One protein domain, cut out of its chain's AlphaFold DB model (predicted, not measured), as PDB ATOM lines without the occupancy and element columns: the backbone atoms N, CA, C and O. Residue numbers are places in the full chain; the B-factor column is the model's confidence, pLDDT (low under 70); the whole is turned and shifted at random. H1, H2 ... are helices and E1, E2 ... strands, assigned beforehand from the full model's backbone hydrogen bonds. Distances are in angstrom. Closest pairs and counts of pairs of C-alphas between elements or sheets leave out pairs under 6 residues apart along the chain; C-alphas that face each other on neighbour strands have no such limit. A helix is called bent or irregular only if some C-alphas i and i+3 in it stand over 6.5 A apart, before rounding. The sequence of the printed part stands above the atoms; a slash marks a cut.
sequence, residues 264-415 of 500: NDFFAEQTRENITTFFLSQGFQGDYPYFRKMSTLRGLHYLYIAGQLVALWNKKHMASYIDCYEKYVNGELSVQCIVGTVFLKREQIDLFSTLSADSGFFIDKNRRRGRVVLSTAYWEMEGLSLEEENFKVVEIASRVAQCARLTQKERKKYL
ATOM      1  N   ASN A 264     133.014  75.732  58.865       65.94
ATOM      2  CA  ASN A 264     131.673  76.127  59.275       65.94
ATOM      3  C   ASN A 264     131.726  76.826  60.643       65.94
ATOM      4  O   ASN A 264     131.907  76.174  61.676       65.94
ATOM      5  N   ASP A 265     131.535  78.146  60.633       72.06
ATOM      6  CA  ASP A 265     131.607  79.016  61.813       72.06
ATOM      7  C   ASP A 265     130.735  78.538  62.987       72.06
ATOM      8  O   ASP A 265     131.120  78.707  64.144       72.06
ATOM      9  N   PHE A 266     129.600  77.883  62.718       78.25
ATOM     10  CA  PHE A 266     128.692  77.413  63.767       78.25
ATOM     11  C   PHE A 266     129.319  76.322  64.649       78.25
ATOM     12  O   PHE A 266     129.291  76.417  65.876       78.25
ATOM     13  N   PHE A 267     129.919  75.293  64.042       78.62
ATOM     14  CA  PHE A 267     130.519  74.180  64.789       78.62
ATOM     15  C   PHE A 267     131.803  74.594  65.512       78.62
ATOM     16  O   PHE A 267     132.095  74.099  66.607       78.62
ATOM     17  N   ALA A 268     132.560  75.523  64.924       82.00
ATOM     18  CA  ALA A 268     133.728  76.100  65.574       82.00
ATOM     19  C   ALA A 268     133.332  76.840  66.857       82.00
ATOM     20  O   ALA A 268     133.934  76.610  67.906       82.00
ATOM     21  N   GLU A 269     132.281  77.661  66.801       87.44
ATOM     22  CA  GLU A 269     131.813  78.402  67.971       87.44
ATOM     23  C   GLU A 269     131.259  77.474  69.055       87.44
ATOM     24  O   GLU A 269     131.658  77.573  70.214       87.44
ATOM     25  N   GLN A 270     130.464  76.474  68.668       88.88
ATOM     26  CA  GLN A 270     129.984  75.453  69.599       88.88
ATOM     27  C   GLN A 270     131.141  74.716  70.297       88.88
ATOM     28  O   GLN A 270     131.103  74.475  71.506       88.88
ATOM     29  N   THR A 271     132.213  74.399  69.565       88.62
ATOM     30  CA  THR A 271     133.416  73.782  70.143       88.62
ATOM     31  C   THR A 271     134.085  74.712  71.160       88.62
ATOM     32  O   THR A 271     134.457  74.271  72.250       88.62
ATOM     33  N   ARG A 272     134.215  76.010  70.858       92.12
ATOM     34  CA  ARG A 272     134.802  77.009  71.772       92.12
ATOM     35  C   ARG A 272     133.972  77.186  73.044       92.12
ATOM     36  O   ARG A 272     134.540  77.237  74.141       92.12
ATOM     37  N   GLU A 273     132.646  77.227  72.928       94.25
ATOM     38  CA  GLU A 273     131.716  77.300  74.064       94.25
ATOM     39  C   GLU A 273     131.815  76.061  74.959       94.25
ATOM     40  O   GLU A 273     131.909  76.164  76.188       94.25
ATOM     41  N   ASN A 274     131.870  74.881  74.346       94.19
ATOM     42  CA  ASN A 274     132.037  73.615  75.042       94.19
ATOM     43  C   ASN A 274     133.363  73.548  75.820       94.19
ATOM     44  O   ASN A 274     133.390  73.152  76.990       94.19
ATOM     45  N   ILE A 275     134.464  73.980  75.198       95.50
ATOM     46  CA  ILE A 275     135.786  74.061  75.838       95.50
ATOM     47  C   ILE A 275     135.762  75.048  77.009       95.50
ATOM     48  O   ILE A 275     136.276  74.741  78.089       95.50
ATOM     49  N   THR A 276     135.137  76.210  76.817       97.50
ATOM     50  CA  THR A 276     134.973  77.224  77.867       97.50
ATOM     51  C   THR A 276     134.207  76.646  79.051       97.50
ATOM     52  O   THR A 276     134.705  76.656  80.179       97.50
ATOM     53  N   THR A 277     133.051  76.035  78.795       97.62
ATOM     54  CA  THR A 277     132.216  75.384  79.812       97.62
ATOM     55  C   THR A 277     132.992  74.310  80.571       97.62
ATOM     56  O   THR A 277     132.950  74.261  81.805       97.62
ATOM     57  N   PHE A 278     133.773  73.487  79.864       97.38
ATOM     58  CA  PHE A 278     134.632  72.490  80.493       97.38
ATOM     59  C   PHE A 278     135.645  73.136  81.445       97.38
ATOM     60  O   PHE A 278     135.705  72.751  82.616       97.38
ATOM     61  N   PHE A 279     136.423  74.127  81.008       98.00
ATOM     62  CA  PHE A 279     137.437  74.746  81.868       98.00
ATOM     63  C   PHE A 279     136.832  75.461  83.080       98.00
ATOM     64  O   PHE A 279     137.353  75.312  84.193       98.00
ATOM     65  N   LEU A 280     135.704  76.153  82.901       98.12
ATOM     66  CA  LEU A 280     134.959  76.763  84.002       98.12
ATOM     67  C   LEU A 280     134.474  75.703  85.005       98.12
ATOM     68  O   LEU A 280     134.668  75.871  86.210       98.12
ATOM     69  N   SER A 281     133.961  74.556  84.535       97.44
ATOM     70  CA  SER A 281     133.566  73.432  85.406       97.44
ATOM     71  C   SER A 281     134.741  72.856  86.211       97.44
ATOM     72  O   SER A 281     134.574  72.378  87.332       97.44
ATOM     73  N   GLN A 282     135.959  72.946  85.667       97.25
ATOM     74  CA  GLN A 282     137.195  72.548  86.339       97.25
ATOM     75  C   GLN A 282     137.742  73.640  87.274       97.25
ATOM     76  O   GLN A 282     138.808  73.455  87.871       97.25
ATOM     77  N   GLY A 283     137.048  74.770  87.433       97.19
ATOM     78  CA  GLY A 283     137.429  75.883  88.303       97.19
ATOM     79  C   GLY A 283     138.547  76.763  87.742       97.19
ATOM     80  O   GLY A 283     139.291  77.359  88.522       97.19
ATOM     81  N   PHE A 284     138.729  76.789  86.420       97.94
ATOM     82  CA  PHE A 284     139.513  77.832  85.757       97.94
ATOM     83  C   PHE A 284     138.674  79.109  85.611       97.94
ATOM     84  O   PHE A 284     137.451  79.075  85.693       97.94
ATOM     85  N   GLN A 285     139.352  80.235  85.411       97.00
ATOM     86  CA  GLN A 285     138.776  81.534  85.070       97.00
ATOM     87  C   GLN A 285     139.345  82.011  83.727       97.00
ATOM     88  O   GLN A 285     140.484  81.669  83.389       97.00
ATOM     89  N   GLY A 286     138.596  82.860  83.028       95.69
ATOM     90  CA  GLY A 286     138.910  83.322  81.675       95.69
ATOM     91  C   GLY A 286     137.938  82.746  80.651       95.69
ATOM     92  O   GLY A 286     137.037  81.996  81.017       95.69
ATOM     93  N   ASP A 287     138.167  83.092  79.393       95.44
ATOM     94  CA  ASP A 287     137.326  82.750  78.250       95.44
ATOM     95  C   ASP A 287     138.210  82.214  77.130       95.44
ATOM     96  O   ASP A 287     139.412  82.495  77.101       95.44
ATOM     97  N   TYR A 288     137.633  81.462  76.192       94.00
ATOM     98  CA  TYR A 288     138.388  80.968  75.047       94.00
ATOM     99  C   TYR A 288     139.098  82.125  74.312       94.00
ATOM    100  O   TYR A 288     138.472  83.151  74.040       94.00
ATOM    101  N   PRO A 289     140.395  82.001  73.964       93.50
ATOM    102  CA  PRO A 289     141.261  80.823  74.095       93.50
ATOM    103  C   PRO A 289     142.144  80.787  75.363       93.50
ATOM    104  O   PRO A 289     143.083  79.996  75.416       93.50
ATOM    105  N   TYR A 290     141.917  81.639  76.365       96.25
ATOM    106  CA  TYR A 290     142.835  81.869  77.488       96.25
ATOM    107  C   TYR A 290     142.224  81.519  78.848       96.25
ATOM    108  O   TYR A 290     141.358  82.221  79.371       96.25
ATOM    109  N   PHE A 291     142.776  80.499  79.503       98.12
ATOM    110  CA  PHE A 291     142.302  80.030  80.803       98.12
ATOM    111  C   PHE A 291     143.408  80.058  81.849       98.12
ATOM    112  O   PHE A 291     144.567  79.728  81.594       98.12
ATOM    113  N   ARG A 292     143.047  80.402  83.085       98.12
ATOM    114  CA  ARG A 292     143.976  80.395  84.221       98.12
ATOM    115  C   ARG A 292     143.323  79.896  85.499       98.12
ATOM    116  O   ARG A 292     142.122  80.022  85.681       98.12
ATOM    117  N   LYS A 293     144.113  79.352  86.421       97.69
ATOM    118  CA  LYS A 293     143.631  78.857  87.717       97.69
ATOM    119  C   LYS A 293     144.708  78.984  88.781       97.69
ATOM    120  O   LYS A 293     145.840  78.556  88.572       97.69
ATOM    121  N   MET A 294     144.351  79.524  89.942       97.31
ATOM    122  CA  MET A 294     145.188  79.463  91.139       97.31
ATOM    123  C   MET A 294     144.779  78.245  91.966       97.31
ATOM    124  O   MET A 294     143.602  78.035  92.242       97.31
ATOM    125  N   SER A 295     145.744  77.421  92.363       95.00
ATOM    126  CA  SER A 295     145.476  76.184  93.099       95.00
ATOM    127  C   SER A 295     146.618  75.801  94.044       95.00
ATOM    128  O   SER A 295     147.677  76.434  94.077       95.00
ATOM    129  N   THR A 296     146.400  74.751  94.840       93.44
ATOM    130  CA  THR A 296     147.412  74.186  95.741       93.44
ATOM    131  C   THR A 296     147.837  72.803  95.266       93.44
ATOM    132  O   THR A 296     146.986  71.930  95.093       93.44
ATOM    133  N   LEU A 297     149.141  72.557  95.161       91.06
ATOM    134  CA  LEU A 297     149.693  71.228  94.917       91.06
ATOM    135  C   LEU A 297     149.976  70.546  96.259       91.06
ATOM    136  O   LEU A 297     150.950  70.888  96.932       91.06
ATOM    137  N   ARG A 298     149.122  69.601  96.665       87.75
ATOM    138  CA  ARG A 298     149.256  68.857  97.931       87.75
ATOM    139  C   ARG A 298     150.010  67.540  97.736       87.75
ATOM    140  O   ARG A 298     149.787  66.832  96.757       87.75
ATOM    141  N   GLY A 299     150.843  67.187  98.709       85.25
ATOM    142  CA  GLY A 299     151.675  65.986  98.722       85.25
ATOM    143  C   GLY A 299     153.033  66.163  98.039       85.25
ATOM    144  O   GLY A 299     153.437  67.273  97.683       85.25
ATOM    145  N   LEU A 300     153.729  65.035  97.887       82.50
ATOM    146  CA  LEU A 300     154.988  64.911  97.158       82.50
ATOM    147  C   LEU A 300     154.716  64.623  95.681       82.50
ATOM    148  O   LEU A 300     154.004  63.674  95.359       82.50
ATOM    149  N   HIS A 301     155.326  65.413  94.802       84.25
ATOM    150  CA  HIS A 301     155.225  65.279  93.350       84.25
ATOM    151  C   HIS A 301     156.611  65.247  92.727       84.25
ATOM    152  O   HIS A 301     157.468  66.052  93.085       84.25
ATOM    153  N   TYR A 302     156.815  64.351  91.764       82.62
ATOM    154  CA  TYR A 302     158.037  64.295  90.968       82.62
ATOM    155  C   TYR A 302     157.743  64.783  89.557       82.62
ATOM    156  O   TYR A 302     157.042  64.114  88.804       82.62
ATOM    157  N   LEU A 303     158.274  65.951  89.202       83.69
ATOM    158  CA  LEU A 303     158.024  66.591  87.914       83.69
ATOM    159  C   LEU A 303     159.322  66.785  87.142       83.69
ATOM    160  O   LEU A 303     160.354  67.119  87.718       83.69
ATOM    161  N   TYR A 304     159.251  66.653  85.819       81.31
ATOM    162  CA  TYR A 304     160.337  67.071  84.935       81.31
ATOM    163  C   TYR A 304     160.211  68.556  84.622       81.31
ATOM    164  O   TYR A 304     159.246  68.982  83.980       81.31
ATOM    165  N   ILE A 305     161.190  69.344  85.045       86.12
ATOM    166  CA  ILE A 305     161.251  70.787  84.823       86.12
ATOM    167  C   ILE A 305     162.598  71.103  84.180       86.12
ATOM    168  O   ILE A 305     163.632  70.720  84.715       86.12
ATOM    169  N   ALA A 306     162.581  71.746  83.006       80.00
ATOM    170  CA  ALA A 306     163.786  72.090  82.239       80.00
ATOM    171  C   ALA A 306     164.785  70.914  82.078       80.00
ATOM    172  O   ALA A 306     165.990  71.077  82.250       80.00
ATOM    173  N   GLY A 307     164.273  69.711  81.793       77.56
ATOM    174  CA  GLY A 307     165.081  68.496  81.614       77.56
ATOM    175  C   GLY A 307     165.554  67.819  82.909       77.56
ATOM    176  O   GLY A 307     166.218  66.791  82.838       77.56
ATOM    177  N   GLN A 308     165.201  68.342  84.084       80.75
ATOM    178  CA  GLN A 308     165.609  67.793  85.380       80.75
ATOM    179  C   GLN A 308     164.421  67.219  86.152       80.75
ATOM    180  O   GLN A 308     163.336  67.803  86.161       80.75
ATOM    181  N   LEU A 309     164.632  66.087  86.830       82.12
ATOM    182  CA  LEU A 309     163.660  65.528  87.766       82.12
ATOM    183  C   LEU A 309     163.692  66.316  89.078       82.12
ATOM    184  O   LEU A 309     164.721  66.385  89.747       82.12
ATOM    185  N   VAL A 310     162.550  66.880  89.461       84.50
ATOM    186  CA  VAL A 310     162.402  67.712  90.654       84.50
ATOM    187  C   VAL A 310     161.341  67.130  91.576       84.50
ATOM    188  O   VAL A 310     160.212  66.885  91.154       84.50
ATOM    189  N   ALA A 311     161.684  66.999  92.857       85.25
ATOM    190  CA  ALA A 311     160.726  66.751  93.926       85.25
ATOM    191  C   ALA A 311     160.101  68.070  94.418       85.25
ATOM    192  O   ALA A 311     160.802  68.999  94.829       85.25
ATOM    193  N   LEU A 312     158.773  68.150  94.402       86.50
ATOM    194  CA  LEU A 312     157.998  69.265  94.933       86.50
ATOM    195  C   LEU A 312     157.118  68.780  96.080       86.50
ATOM    196  O   LEU A 312     156.394  67.799  95.947       86.50
ATOM    197  N   TRP A 313     157.153  69.507  97.193       85.62
ATOM    198  CA  TRP A 313     156.330  69.243  98.370       85.62
ATOM    199  C   TRP A 313     155.415  70.435  98.652       85.62
ATOM    200  O   TRP A 313     155.902  71.568  98.725       85.62
ATOM    201  N   ASN A 314     154.112  70.175  98.803       85.50
ATOM    202  CA  ASN A 314     153.090  71.110  99.300       85.50
ATOM    203  C   ASN A 314     153.231  72.564  98.798       85.50
ATOM    204  O   ASN A 314     153.526  73.482  99.571       85.50
ATOM    205  N   LYS A 315     153.007  72.809  97.501       89.38
ATOM    206  CA  LYS A 315     153.042  74.170  96.935       89.38
ATOM    207  C   LYS A 315     151.692  74.861  97.104       89.38
ATOM    208  O   LYS A 315     150.697  74.433  96.533       89.38
ATOM    209  N   LYS A 316     151.670  75.954  97.872       87.50
ATOM    210  CA  LYS A 316     150.444  76.709  98.191       87.50
ATOM    211  C   LYS A 316     149.938  77.615  97.062       87.50
ATOM    212  O   LYS A 316     148.756  77.916  97.039       87.50
ATOM    213  N   HIS A 317     150.811  78.047  96.154       94.75
ATOM    214  CA  HIS A 317     150.464  78.983  95.081       94.75
ATOM    215  C   HIS A 317     150.936  78.416  93.740       94.75
ATOM    216  O   HIS A 317     152.040  78.711  93.280       94.75
ATOM    217  N   MET A 318     150.138  77.519  93.165       96.25
ATOM    218  CA  MET A 318     150.338  76.980  91.823       96.25
ATOM    219  C   MET A 318     149.395  77.703  90.866       96.25
ATOM    220  O   MET A 318     148.184  77.492  90.907       96.25
ATOM    221  N   ALA A 319     149.963  78.558  90.026       97.81
ATOM    222  CA  ALA A 319     149.259  79.196  88.932       97.81
ATOM    223  C   ALA A 319     149.353  78.312  87.685       97.81
ATOM    224  O   ALA A 319     150.446  77.962  87.240       97.81
ATOM    225  N   SER A 320     148.203  77.938  87.153       97.94
ATOM    226  CA  SER A 320     148.040  77.138  85.946       97.94
ATOM    227  C   SER A 320     147.485  78.036  84.848       97.94
ATOM    228  O   SER A 320     146.537  78.771  85.104       97.94
ATOM    229  N   TYR A 321     148.059  77.963  83.654       98.12
ATOM    230  CA  TYR A 321     147.683  78.740  82.477       98.12
ATOM    231  C   TYR A 321     147.560  77.807  81.281       98.12
ATOM    232  O   TYR A 321     148.393  76.906  81.126       98.12
ATOM    233  N   ILE A 322     146.537  78.015  80.465       97.44
ATOM    234  CA  ILE A 322     146.268  77.241  79.260       97.44
ATOM    235  C   ILE A 322     145.869  78.224  78.170       97.44
ATOM    236  O   ILE A 322     144.890  78.947  78.342       97.44
ATOM    237  N   ASP A 323     146.610  78.207  77.066       95.19
ATOM    238  CA  ASP A 323     146.272  78.975  75.874       95.19
ATOM    239  C   ASP A 323     145.963  77.971  74.749       95.19
ATOM    240  O   ASP A 323     146.793  77.109  74.430       95.19
ATOM    241  N   CYS A 324     144.752  78.051  74.198       93.31
ATOM    242  CA  CYS A 324     144.259  77.214  73.108       93.31
ATOM    243  C   CYS A 324     144.591  77.832  71.744       93.31
ATOM    244  O   CYS A 324     144.573  79.049  71.565       93.31
ATOM    245  N   TYR A 325     144.903  76.978  70.779       89.69
ATOM    246  CA  TYR A 325     145.233  77.352  69.411       89.69
ATOM    247  C   TYR A 325     144.510  76.418  68.462       89.69
ATOM    248  O   TYR A 325     144.305  75.241  68.763       89.69
ATOM    249  N   GLU A 326     144.144  76.961  67.316       87.06
ATOM    250  CA  GLU A 326     143.216  76.328  66.402       87.06
ATOM    251  C   GLU A 326     143.876  76.062  65.051       87.06
ATOM    252  O   GLU A 326     144.700  76.847  64.575       87.06
ATOM    253  N   LYS A 327     143.485  74.957  64.421       81.00
ATOM    254  CA  LYS A 327     143.864  74.591  63.058       81.00
ATOM    255  C   LYS A 327     142.702  73.853  62.397       81.00
ATOM    256  O   LYS A 327     142.109  73.001  63.044       81.00
ATOM    257  N   TYR A 328     142.420  74.106  61.120       74.81
ATOM    258  CA  TYR A 328     141.504  73.254  60.354       74.81
ATOM    259  C   TYR A 328     142.237  72.047  59.769       74.81
ATOM    260  O   TYR A 328     143.321  72.178  59.192       74.81
ATOM    261  N   VAL A 329     141.642  70.866  59.921       70.88
ATOM    262  CA  VAL A 329     142.065  69.637  59.247       70.88
ATOM    263  C   VAL A 329     140.835  69.042  58.582       70.88
ATOM    264  O   VAL A 329     139.859  68.746  59.259       70.88
ATOM    265  N   ASN A 330     140.876  68.912  57.255       66.94
ATOM    266  CA  ASN A 330     139.768  68.396  56.442       66.94
ATOM    267  C   ASN A 330     138.429  69.127  56.684       66.94
ATOM    268  O   ASN A 330     137.381  68.496  56.749       66.94
ATOM    269  N   GLY A 331     138.463  70.454  56.858       66.88
ATOM    270  CA  GLY A 331     137.262  71.270  57.089       66.88
ATOM    271  C   GLY A 331     136.713  71.242  58.523       66.88
ATOM    272  O   GLY A 331     135.763  71.965  58.819       66.88
ATOM    273  N   GLU A 332     137.330  70.486  59.438       73.44
ATOM    274  CA  GLU A 332     136.943  70.432  60.851       73.44
ATOM    275  C   GLU A 332     137.976  71.102  61.778       73.44
ATOM    276  O   GLU A 332     139.191  71.068  61.542       73.44
ATOM    277  N   LEU A 333     137.482  71.747  62.840       82.06
ATOM    278  CA  LEU A 333     138.305  72.477  63.803       82.06
ATOM    279  C   LEU A 333     139.114  71.497  64.650       82.06
ATOM    280  O   LEU A 333     138.561  70.605  65.282       82.06
ATOM    281  N   SER A 334     140.417  71.716  64.747       85.88
ATOM    282  CA  SER A 334     141.323  70.974  65.611       85.88
ATOM    283  C   SER A 334     142.008  71.901  66.610       85.88
ATOM    284  O   SER A 334     142.512  72.964  66.242       85.88
ATOM    285  N   VAL A 335     142.044  71.495  67.879       89.00
ATOM    286  CA  VAL A 335     142.548  72.313  68.986       89.00
ATOM    287  C   VAL A 335     143.845  71.744  69.548       89.00
ATOM    288  O   VAL A 335     143.989  70.550  69.802       89.00
ATOM    289  N   GLN A 336     144.791  72.639  69.807       90.94
ATOM    290  CA  GLN A 336     146.041  72.368  70.507       90.94
ATOM    291  C   GLN A 336     146.180  73.337  71.678       90.94
ATOM    292  O   GLN A 336     145.638  74.438  71.656       90.94
ATOM    293  N   CYS A 337     146.896  72.941  72.725       93.31
ATOM    294  CA  CYS A 337     147.061  73.763  73.920       93.31
ATOM    295  C   CYS A 337     148.535  73.905  74.288       93.31
ATOM    296  O   CYS A 337     149.268  72.915  74.367       93.31
ATOM    297  N   ILE A 338     148.957  75.117  74.638       94.06
ATOM    298  CA  ILE A 338     150.152  75.308  75.465       94.06
ATOM    299  C   ILE A 338     149.731  75.457  76.917       94.06
ATOM    300  O   ILE A 338     148.716  76.065  77.247       94.06
ATOM    301  N   VAL A 339     150.527  74.873  77.798       94.94
ATOM    302  CA  VAL A 339     150.237  74.788  79.220       94.94
ATOM    303  C   VAL A 339     151.427  75.306  80.005       94.94
ATOM    304  O   VAL A 339     152.528  74.757  79.920       94.94
ATOM    305  N   GLY A 340     151.190  76.333  80.815       95.94
ATOM    306  CA  GLY A 340     152.162  76.892  81.743       95.94
ATOM    307  C   GLY A 340     151.765  76.628  83.191       95.94
ATOM    308  O   GLY A 340     150.694  77.026  83.632       95.94
ATOM    309  N   THR A 341     152.648  76.007  83.970       96.56
ATOM    310  CA  THR A 341     152.502  75.905  85.428       96.56
ATOM    311  C   THR A 341     153.596  76.722  86.109       96.56
ATOM    312  O   THR A 341     154.784  76.476  85.889       96.56
ATOM    313  N   VAL A 342     153.212  77.668  86.967       97.19
ATOM    314  CA  VAL A 342     154.121  78.543  87.717       97.19
ATOM    315  C   VAL A 342     153.864  78.411  89.216       97.19
ATOM    316  O   VAL A 342     152.783  78.695  89.721       97.19
ATOM    317  N   PHE A 343     154.887  78.008  89.961       96.12
ATOM    318  CA  PHE A 343     154.870  77.977  91.418       96.12
ATOM    319  C   PHE A 343     155.281  79.354  91.939       96.12
ATOM    320  O   PHE A 343     156.473  79.669  91.989       96.12
ATOM    321  N   LEU A 344     154.316  80.180  92.333       95.38
ATOM    322  CA  LEU A 344     154.533  81.557  92.787       95.38
ATOM    323  C   LEU A 344     154.976  81.606  94.253       95.38
ATOM    324  O   LEU A 344     154.671  80.721  95.058       95.38
ATOM    325  N   LYS A 345     155.794  82.603  94.605       93.56
ATOM    326  CA  LYS A 345     156.035  82.945  96.014       93.56
ATOM    327  C   LYS A 345     154.876  83.790  96.527       93.56
ATOM    328  O   LYS A 345     154.094  84.302  95.733       93.56
ATOM    329  N   ARG A 346     154.790  83.957  97.846       92.50
ATOM    330  CA  ARG A 346     153.742  84.771  98.468       92.50
ATOM    331  C   ARG A 346     153.781  86.214  97.954       92.50
ATOM    332  O   ARG A 346     152.747  86.765  97.619       92.50
ATOM    333  N   GLU A 347     154.976  86.770  97.808       94.00
ATOM    334  CA  GLU A 347     155.235  88.105  97.265       94.00
ATOM    335  C   GLU A 347     155.072  88.217  95.737       94.00
ATOM    336  O   GLU A 347     155.250  89.288  95.177       94.00
ATOM    337  N   GLN A 348     154.769  87.116  95.040       93.81
ATOM    338  CA  GLN A 348     154.598  87.079  93.581       93.81
ATOM    339  C   GLN A 348     153.158  86.766  93.164       93.81
ATOM    340  O   GLN A 348     152.908  86.547  91.981       93.81
ATOM    341  N   ILE A 349     152.216  86.693  94.110       93.81
ATOM    342  CA  ILE A 349     150.821  86.335  93.817       93.81
ATOM    343  C   ILE A 349     150.189  87.336  92.845       93.81
ATOM    344  O   ILE A 349     149.452  86.916  91.959       93.81
ATOM    345  N   ASP A 350     150.562  88.613  92.922       94.38
ATOM    346  CA  ASP A 350     150.048  89.666  92.036       94.38
ATOM    347  C   ASP A 350     150.453  89.465  90.567       94.38
ATOM    348  O   ASP A 350     149.794  89.968  89.660       94.38
ATOM    349  N   LEU A 351     151.486  88.655  90.299       93.31
ATOM    350  CA  LEU A 351     151.838  88.257  88.932       93.31
ATOM    351  C   LEU A 351     150.809  87.295  88.327       93.31
ATOM    352  O   LEU A 351     150.817  87.080  87.117       93.31
ATOM    353  N   PHE A 352     149.909  86.711  89.125       95.44
ATOM    354  CA  PHE A 352     148.930  85.744  88.634       95.44
ATOM    355  C   PHE A 352     148.089  86.297  87.477       95.44
ATOM    356  O   PHE A 352     147.806  85.568  86.524       95.44
ATOM    357  N   SER A 353     147.725  87.580  87.551       91.69
ATOM    358  CA  SER A 353     146.886  88.238  86.552       91.69
ATOM    359  C   SER A 353     147.632  88.626  85.276       91.69
ATOM    360  O   SER A 353     146.993  88.787  84.239       91.69
ATOM    361  N   THR A 354     148.957  88.769  85.350       91.31
ATOM    362  CA  THR A 354     149.785  89.256  84.243       91.31
ATOM    363  C   THR A 354     150.467  88.126  83.488       91.31
ATOM    364  O   THR A 354     150.764  88.288  82.308       91.31
ATOM    365  N   LEU A 355     150.733  86.984  84.128       94.44
ATOM    366  CA  LEU A 355     151.377  85.836  83.488       94.44
ATOM    367  C   LEU A 355     150.450  85.104  82.486       94.44
ATOM    368  O   LEU A 355     149.238  85.297  82.498       94.44
ATOM    369  N   SER A 356     151.040  84.283  81.611       94.19
ATOM    370  CA  SER A 356     150.355  83.510  80.552       94.19
ATOM    371  C   SER A 356     150.924  82.088  80.450       94.19
ATOM    372  O   SER A 356     151.855  81.739  81.186       94.19
ATOM    373  N   ALA A 357     150.414  81.247  79.542       95.31
ATOM    374  CA  ALA A 357     150.947  79.895  79.361       95.31
ATOM    375  C   ALA A 357     152.436  79.885  78.960       95.31
ATOM    376  O   ALA A 357     153.211  79.074  79.481       95.31
ATOM    377  N   ASP A 358     152.876  80.857  78.152       94.81
ATOM    378  CA  ASP A 358     154.288  81.048  77.783       94.81
ATOM    379  C   ASP A 358     155.218  81.214  78.989       94.81
ATOM    380  O   ASP A 358     156.371  80.774  78.967       94.81
ATOM    381  N   SER A 359     154.720  81.791  80.088       95.69
ATOM    382  CA  SER A 359     155.492  81.981  81.321       95.69
ATOM    383  C   SER A 359     156.065  80.676  81.866       95.69
ATOM    384  O   SER A 359     157.118  80.694  82.513       95.69
ATOM    385  N   GLY A 360     155.405  79.542  81.609       94.81
ATOM    386  CA  GLY A 360     155.865  78.222  82.033       94.81
ATOM    387  C   GLY A 360     157.164  77.773  81.357       94.81
ATOM    388  O   GLY A 360     157.894  76.965  81.930       94.81
ATOM    389  N   PHE A 361     157.478  78.294  80.170       93.69
ATOM    390  CA  PHE A 361     158.629  77.867  79.368       93.69
ATOM    391  C   PHE A 361     159.933  78.589  79.740       93.69
ATOM    392  O   PHE A 361     161.015  78.110  79.405       93.69
ATOM    393  N   PHE A 362     159.858  79.700  80.477       94.88
ATOM    394  CA  PHE A 362     161.045  80.406  80.953       94.88
ATOM    395  C   PHE A 362     161.631  79.749  82.206       94.88
ATOM    396  O   PHE A 362     160.942  79.515  83.199       94.88
ATOM    397  N   ILE A 363     162.940  79.507  82.195       92.62
ATOM    398  CA  ILE A 363     163.651  78.838  83.283       92.62
ATOM    399  C   ILE A 363     163.761  79.776  84.495       92.62
ATOM    400  O   ILE A 363     164.448  80.801  84.455       92.62
ATOM    401  N   ASP A 364     163.135  79.367  85.598       93.25
ATOM    402  CA  ASP A 364     163.289  79.941  86.939       93.25
ATOM    403  C   ASP A 364     163.510  78.815  87.948       93.25
ATOM    404  O   ASP A 364     162.593  78.378  88.653       93.25
ATOM    405  N   LYS A 365     164.737  78.280  87.962       89.81
ATOM    406  CA  LYS A 365     165.087  77.088  88.744       89.81
ATOM    407  C   LYS A 365     164.043  75.989  88.477       89.81
ATOM    408  O   LYS A 365     163.844  75.600  87.334       89.81
ATOM    409  N   ASN A 366     163.314  75.580  89.514       89.44
ATOM    410  CA  ASN A 366     162.302  74.531  89.447       89.44
ATOM    411  C   ASN A 366     160.870  75.067  89.624       89.44
ATOM    412  O   ASN A 366     160.006  74.374  90.160       89.44
ATOM    413  N   ARG A 367     160.629  76.339  89.281       92.94
ATOM    414  CA  ARG A 367     159.367  77.032  89.582       92.94
ATOM    415  C   ARG A 367     158.414  77.151  88.402       92.94
ATOM    416  O   ARG A 367     157.267  77.515  88.618       92.94
ATOM    417  N   ARG A 368     158.870  76.887  87.181       94.44
ATOM    418  CA  ARG A 368     158.105  77.109  85.950       94.44
ATOM    419  C   ARG A 368     158.187  75.877  85.067       94.44
ATOM    420  O   ARG A 368     159.264  75.309  84.919       94.44
ATOM    421  N   ARG A 369     157.049  75.437  84.541       92.56
ATOM    422  CA  ARG A 369     156.932  74.233  83.720       92.56
ATOM    423  C   ARG A 369     156.005  74.507  82.541       92.56
ATOM    424  O   ARG A 369     154.807  74.651  82.740       92.56
ATOM    425  N   GLY A 370     156.568  74.532  81.338       92.00
ATOM    426  CA  GLY A 370     155.844  74.630  80.074       92.00
ATOM    427  C   GLY A 370     155.646  73.256  79.441       92.00
ATOM    428  O   GLY A 370     156.535  72.397  79.529       92.00
ATOM    429  N   ARG A 371     154.483  73.018  78.840       90.62
ATOM    430  CA  ARG A 371     154.161  71.823  78.051       90.62
ATOM    431  C   ARG A 371     153.289  72.191  76.864       90.62
ATOM    432  O   ARG A 371     152.509  73.127  76.942       90.62
ATOM    433  N   VAL A 372     153.415  71.413  75.800       90.62
ATOM    434  CA  VAL A 372     152.519  71.459  74.646       90.62
ATOM    435  C   VAL A 372     151.672  70.197  74.690       90.62
ATOM    436  O   VAL A 372     152.213  69.110  74.918       90.62
ATOM    437  N   VAL A 373     150.366  70.358  74.522       90.75
ATOM    438  CA  VAL A 373     149.383  69.280  74.469       90.75
ATOM    439  C   VAL A 373     148.707  69.340  73.107       90.75
ATOM    440  O   VAL A 373     148.027  70.312  72.791       90.75
ATOM    441  N   LEU A 374     148.937  68.318  72.295       87.25
ATOM    442  CA  LEU A 374     148.393  68.192  70.945       87.25
ATOM    443  C   LEU A 374     148.215  66.714  70.625       87.25
ATOM    444  O   LEU A 374     148.973  65.895  71.140       87.25
ATOM    445  N   SER A 375     147.249  66.368  69.779       78.50
ATOM    446  CA  SER A 375     147.156  65.001  69.271       78.50
ATOM    447  C   SER A 375     148.312  64.724  68.312       78.50
ATOM    448  O   SER A 375     148.464  65.408  67.303       78.50
ATOM    449  N   THR A 376     149.153  63.730  68.607       65.75
ATOM    450  CA  THR A 376     150.192  63.277  67.664       65.75
ATOM    451  C   THR A 376     149.633  62.354  66.580       65.75
ATOM    452  O   THR A 376     150.377  61.950  65.691       65.75
ATOM    453  N   ALA A 377     148.346  62.000  66.656       53.81
ATOM    454  CA  ALA A 377     147.701  60.991  65.822       53.81
ATOM    455  C   ALA A 377     147.118  61.543  64.509       53.81
ATOM    456  O   ALA A 377     146.364  60.840  63.849       53.81
ATOM    457  N   TYR A 378     147.495  62.754  64.073       51.41
ATOM    458  CA  TYR A 378     147.054  63.302  62.777       51.41
ATOM    459  C   TYR A 378     147.335  62.377  61.573       51.41
ATOM    460  O   TYR A 378     146.722  62.552  60.527       51.41
ATOM    461  N   TRP A 379     148.229  61.393  61.721       45.62
ATOM    462  CA  TRP A 379     148.578  60.407  60.690       45.62
ATOM    463  C   TRP A 379     148.013  58.999  60.946       45.62
ATOM    464  O   TRP A 379     148.052  58.155  60.060       45.62
ATOM    465  N   GLU A 380     147.487  58.736  62.144       46.19
ATOM    466  CA  GLU A 380     146.940  57.444  62.570       46.19
ATOM    467  C   GLU A 380     145.530  57.704  63.118       46.19
ATOM    468  O   GLU A 380     145.329  57.807  64.328       46.19
ATOM    469  N   MET A 381     144.550  57.888  62.224       48.78
ATOM    470  CA  MET A 381     143.138  58.048  62.595       48.78
ATOM    471  C   MET A 381     142.563  56.725  63.135       48.78
ATOM    472  O   MET A 381     141.751  56.063  62.494       48.78
ATOM    473  N   GLU A 382     142.986  56.311  64.326       49.31
ATOM    474  CA  GLU A 382     142.307  55.263  65.085       49.31
ATOM    475  C   GLU A 382     141.115  55.865  65.854       49.31
ATOM    476  O   GLU A 382     141.255  56.392  66.959       49.31
ATOM    477  N   GLY A 383     139.923  55.741  65.263       58.25
ATOM    478  CA  GLY A 383     138.660  55.464  65.963       58.25
ATOM    479  C   GLY A 383     137.928  56.582  66.718       58.25
ATOM    480  O   GLY A 383     136.819  56.309  67.169       58.25
ATOM    481  N   LEU A 384     138.482  57.791  66.868       60.56
ATOM    482  CA  LEU A 384     137.776  58.943  67.463       60.56
ATOM    483  C   LEU A 384     137.435  59.994  66.405       60.56
ATOM    484  O   LEU A 384     138.233  60.245  65.500       60.56
ATOM    485  N   SER A 385     136.278  60.636  66.559       77.00
ATOM    486  CA  SER A 385     135.942  61.861  65.823       77.00
ATOM    487  C   SER A 385     136.862  63.020  66.240       77.00
ATOM    488  O   SER A 385     137.432  63.013  67.338       77.00
ATOM    489  N   LEU A 386     137.019  64.042  65.388       78.69
ATOM    490  CA  LEU A 386     137.881  65.185  65.714       78.69
ATOM    491  C   LEU A 386     137.369  65.964  66.934       78.69
ATOM    492  O   LEU A 386     138.169  66.448  67.735       78.69
ATOM    493  N   GLU A 387     136.050  66.031  67.117       82.25
ATOM    494  CA  GLU A 387     135.422  66.634  68.292       82.25
ATOM    495  C   GLU A 387     135.840  65.913  69.586       82.25
ATOM    496  O   GLU A 387     136.316  66.548  70.532       82.25
ATOM    497  N   GLU A 388     135.747  64.581  69.621       86.25
ATOM    498  CA  GLU A 388     136.185  63.783  70.771       86.25
ATOM    499  C   GLU A 388     137.682  63.964  71.050       86.25
ATOM    500  O   GLU A 388     138.103  64.065  72.209       86.25
ATOM    501  N   GLU A 389     138.497  64.046  69.997       87.75
ATOM    502  CA  GLU A 389     139.934  64.265  70.130       87.75
ATOM    503  C   GLU A 389     140.247  65.666  70.687       87.75
ATOM    504  O   GLU A 389     141.097  65.790  71.575       87.75
ATOM    505  N   ASN A 390     139.521  66.705  70.259       89.31
ATOM    506  CA  ASN A 390     139.635  68.060  70.808       89.31
ATOM    507  C   ASN A 390     139.309  68.089  72.302       89.31
ATOM    508  O   ASN A 390     140.094  68.607  73.104       89.31
ATOM    509  N   PHE A 391     138.186  67.487  72.700       91.19
ATOM    510  CA  PHE A 391     137.832  67.377  74.114       91.19
ATOM    511  C   PHE A 391     138.893  66.614  74.903       91.19
ATOM    512  O   PHE A 391     139.228  67.003  76.027       91.19
ATOM    513  N   LYS A 392     139.485  65.565  74.319       92.69
ATOM    514  CA  LYS A 392     140.548  64.822  74.989       92.69
ATOM    515  C   LYS A 392     141.815  65.654  75.164       92.69
ATOM    516  O   LYS A 392     142.402  65.629  76.247       92.69
ATOM    517  N   VAL A 393     142.219  66.432  74.159       92.75
ATOM    518  CA  VAL A 393     143.339  67.387  74.266       92.75
ATOM    519  C   VAL A 393     143.100  68.371  75.412       92.75
ATOM    520  O   VAL A 393     143.989  68.581  76.240       92.75
ATOM    521  N   VAL A 394     141.890  68.915  75.509       95.12
ATOM    522  CA  VAL A 394     141.473  69.883  76.533       95.12
ATOM    523  C   VAL A 394     141.469  69.262  77.941       95.12
ATOM    524  O   VAL A 394     142.005  69.850  78.889       95.12
ATOM    525  N   GLU A 395     140.969  68.031  78.090       95.94
ATOM    526  CA  GLU A 395     141.017  67.275  79.350       95.94
ATOM    527  C   GLU A 395     142.466  67.036  79.805       95.94
ATOM    528  O   GLU A 395     142.828  67.276  80.967       95.94
ATOM    529  N   ILE A 396     143.323  66.597  78.880       95.06
ATOM    530  CA  ILE A 396     144.742  66.367  79.151       95.06
ATOM    531  C   ILE A 396     145.437  67.686  79.492       95.06
ATOM    532  O   ILE A 396     146.210  67.714  80.450       95.06
ATOM    533  N   ALA A 397     145.138  68.789  78.801       96.00
ATOM    534  CA  ALA A 397     145.683  70.109  79.108       96.00
ATOM    535  C   ALA A 397     145.335  70.551  80.537       96.00
ATOM    536  O   ALA A 397     146.237  70.921  81.295       96.00
ATOM    537  N   SER A 398     144.073  70.400  80.957       96.81
ATOM    538  CA  SER A 398     143.632  70.677  82.333       96.81
ATOM    539  C   SER A 398     144.403  69.851  83.372       96.81
ATOM    540  O   SER A 398     144.892  70.388  84.375       96.81
ATOM    541  N   ARG A 399     144.580  68.545  83.122       95.00
ATOM    542  CA  ARG A 399     145.338  67.642  84.003       95.00
ATOM    543  C   ARG A 399     146.822  68.007  84.044       95.00
ATOM    544  O   ARG A 399     147.405  68.083  85.126       95.00
ATOM    545  N   VAL A 400     147.436  68.297  82.897       93.38
ATOM    546  CA  VAL A 400     148.849  68.699  82.788       93.38
ATOM    547  C   VAL A 400     149.108  70.012  83.519       93.38
ATOM    548  O   VAL A 400     150.123  70.112  84.216       93.38
ATOM    549  N   ALA A 401     148.201  70.985  83.393       94.94
ATOM    550  CA  ALA A 401     148.312  72.306  84.010       94.94
ATOM    551  C   ALA A 401     148.269  72.227  85.536       94.94
ATOM    552  O   ALA A 401     148.949  72.996  86.222       94.94
ATOM    553  N   GLN A 402     147.509  71.264  86.056       93.19
ATOM    554  CA  GLN A 402     147.354  70.980  87.480       93.19
ATOM    555  C   GLN A 402     148.361  69.942  88.004       93.19
ATOM    556  O   GLN A 402     148.266  69.518  89.155       93.19
ATOM    557  N   CYS A 403     149.338  69.539  87.182       91.25
ATOM    558  CA  CYS A 403     150.327  68.509  87.512       91.25
ATOM    559  C   CYS A 403     149.694  67.175  87.951       91.25
ATOM    560  O   CYS A 403     150.248  66.477  88.795       91.25
ATOM    561  N   ALA A 404     148.533  66.829  87.393       88.56
ATOM    562  CA  ALA A 404     147.875  65.557  87.638       88.56
ATOM    563  C   ALA A 404     148.517  64.430  86.817       88.56
ATOM    564  O   ALA A 404     149.086  64.641  85.743       88.56
ATOM    565  N   ARG A 405     148.376  63.200  87.316       82.50
ATOM    566  CA  ARG A 405     148.925  62.003  86.676       82.50
ATOM    567  C   ARG A 405     148.315  61.790  85.291       82.50
ATOM    568  O   ARG A 405     147.095  61.821  85.145       82.50
ATOM    569  N   LEU A 406     149.159  61.430  84.329       84.75
ATOM    570  CA  LEU A 406     148.760  60.864  83.038       84.75
ATOM    571  C   LEU A 406     149.206  59.402  82.913       84.75
ATOM    572  O   LEU A 406     150.224  59.000  83.490       84.75
ATOM    573  N   THR A 407     148.466  58.608  82.143       84.94
ATOM    574  CA  THR A 407     148.885  57.261  81.735       84.94
ATOM    575  C   THR A 407     150.021  57.336  80.711       84.94
ATOM    576  O   THR A 407     150.248  58.362  80.070       84.94
ATOM    577  N   GLN A 408     150.765  56.243  80.536       79.44
ATOM    578  CA  GLN A 408     151.839  56.195  79.540       79.44
ATOM    579  C   GLN A 408     151.304  56.360  78.109       79.44
ATOM    580  O   GLN A 408     151.941  57.041  77.308       79.44
ATOM    581  N   LYS A 409     150.121  55.794  77.819       83.31
ATOM    582  CA  LYS A 409     149.434  55.951  76.530       83.31
ATOM    583  C   LYS A 409     149.071  57.415  76.275       83.31
ATOM    584  O   LYS A 409     149.443  57.950  75.241       83.31
ATOM    585  N   GLU A 410     148.456  58.079  77.257       87.50
ATOM    586  CA  GLU A 410     148.115  59.508  77.166       87.50
ATOM    587  C   GLU A 410     149.356  60.376  76.935       87.50
ATOM    588  O   GLU A 410     149.347  61.253  76.083       87.50
ATOM    589  N   ARG A 411     150.459  60.118  77.651       83.19
ATOM    590  CA  ARG A 411     151.704  60.878  77.455       83.19
ATOM    591  C   ARG A 411     152.278  60.696  76.059       83.19
ATOM    592  O   ARG A 411     152.709  61.676  75.473       83.19
ATOM    593  N   LYS A 412     152.299  59.460  75.553       81.94
ATOM    594  CA  LYS A 412     152.831  59.156  74.220       81.94
ATOM    595  C   LYS A 412     151.977  59.786  73.116       81.94
ATOM    596  O   LYS A 412     152.546  60.247  72.140       81.94
ATOM    597  N   LYS A 413     150.649  59.803  73.285       84.75
ATOM    598  CA  LYS A 413     149.699  60.317  72.284       84.75
ATOM    599  C   LYS A 413     149.542  61.843  72.311       84.75
ATOM    600  O   LYS A 413     149.337  62.442  71.265       84.75
ATOM    601  N   TYR A 414     149.610  62.472  73.488       86.81
ATOM    602  CA  TYR A 414     149.218  63.881  73.641       86.81
ATOM    603  C   TYR A 414     150.350  64.845  74.015       86.81
ATOM    604  O   TYR A 414     150.135  66.055  74.025       86.81
ATOM    605  N   LEU A 415     151.545  64.356  74.372       84.56
ATOM    606  CA  LEU A 415     152.672  65.215  74.746       84.56
ATOM    607  C   LEU A 415     153.823  65.069  73.755       84.56
ATOM    608  O   LEU A 415     154.330  63.976  73.527       84.56
TER     609      LEU A 415
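What this domain is: This is residues 264 to 415 of the 500 residues of an uncharacterized protein of Anaerocolumna sp. CTTW (UniProt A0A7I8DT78). A twisted sheet of five strands has the long helix H4 along one face with H1 beside it, and the small helices H2 and H3 on the other face. The long hairpin E2 and E3 folds over sharply, E2 bending at residue 302 by 129 degrees and E3 at residue 311 by 132 degrees, and its tip comes back to E5. The printed part has 152 residues, with named elements in the order H1 E1 E2 E3 E4 H2 H3 E5 H4 H5; the sheet's order is E1 E2 E3 E4 E5, antiparallel throughout, and the class is mixed, helices and strands. The whole is compact, with a radius of gyration of the C-alphas of 15.7 A, and only just elongated, spanning 46 by 30 by 24 A.

How they stand to each other: Start with H1, residues 265 to 281, at a height of 5.1 A over the sheet; its closest C-alpha pair with E1, residues 285 to 287, is Thr 276 and Asp 287, 6.0 A. Next comes a meander, each strand the antiparallel neighbour of the one before: E1, E2 (residues 290 to 305), E3 (308 to 329) and E4 (332 to 343). Look for N 285 and O 292 at 2.8 A, N 303 and O 310 at 2.9 A, and N 321 and O 340 at 2.8 A, each within hydrogen-bond range. H2, residues 346 to 353, lies over E3 at a height of 9.3 A over the sheet, its Phe 352 closest to Ala 319, C-alphas 6.6 A apart. H2 is irregular: C-alphas 347 and 350 are 7.5 A apart. On the same face H3, residues 357 to 361, lies over E4, with the closest C-alphas, Gly 340 and Gly 360, 3.9 A apart. E5, residues 368 to 373, is an edge strand beside E4, with N 339 and O 371 at 2.8 A; the closest C-alphas of E2 and E5 are Ile 305 and Arg 369, 5.6 A. H4, residues 386 to 401, is on the opposite face from H2 and on the same face as H1, which gives three layers, helices on both faces of a sheet, and it runs along the strands, at 1 degrees to E4 on the local plane; Val 335 and Asn 390 are the closest C-alphas of E4 and H4, 5.5 A apart. H1 and H4 touch at Ile 275 and Val 394, C-alphas 7.1 A apart, at a shallow tilt of 30 degrees, the same way. H5, residues 408 to 414, only grazes the sheet, and only just touches H4, with 3 pairs of C-alphas within 8 A, through residues 393 to 396 of H4 alone; the closest are Val 393 and Tyr 414, 6.9 A. Every O i to N i+4 pair is within hydrogen-bond range in H1, H4 and H5; H2 has 0 of 4 and H3 0 of 1, against 2 of 5 and 2 of 2 O i to N i+3 pairs.

Where its parts are: Find C-alpha 265 at (131.607, 79.016, 61.813), where H1 begins its 24.3 A. E2 measures 22.7 A from first to last C-alpha, E3 35.2 A, E4 36.2 A and H4 22.2 A. H5 ends at C-alpha 414, (149.218, 63.881, 73.641).

The domain as a whole: The two C-alphas farthest apart are those of Glu 347 and Gly 383, 48.2 A. The printed part has no cut. The link from E5 to H4, residues 374 to 385, is long. Confidence is under 70 at residue 264, residues 330 to 331 and residues 376 to 384.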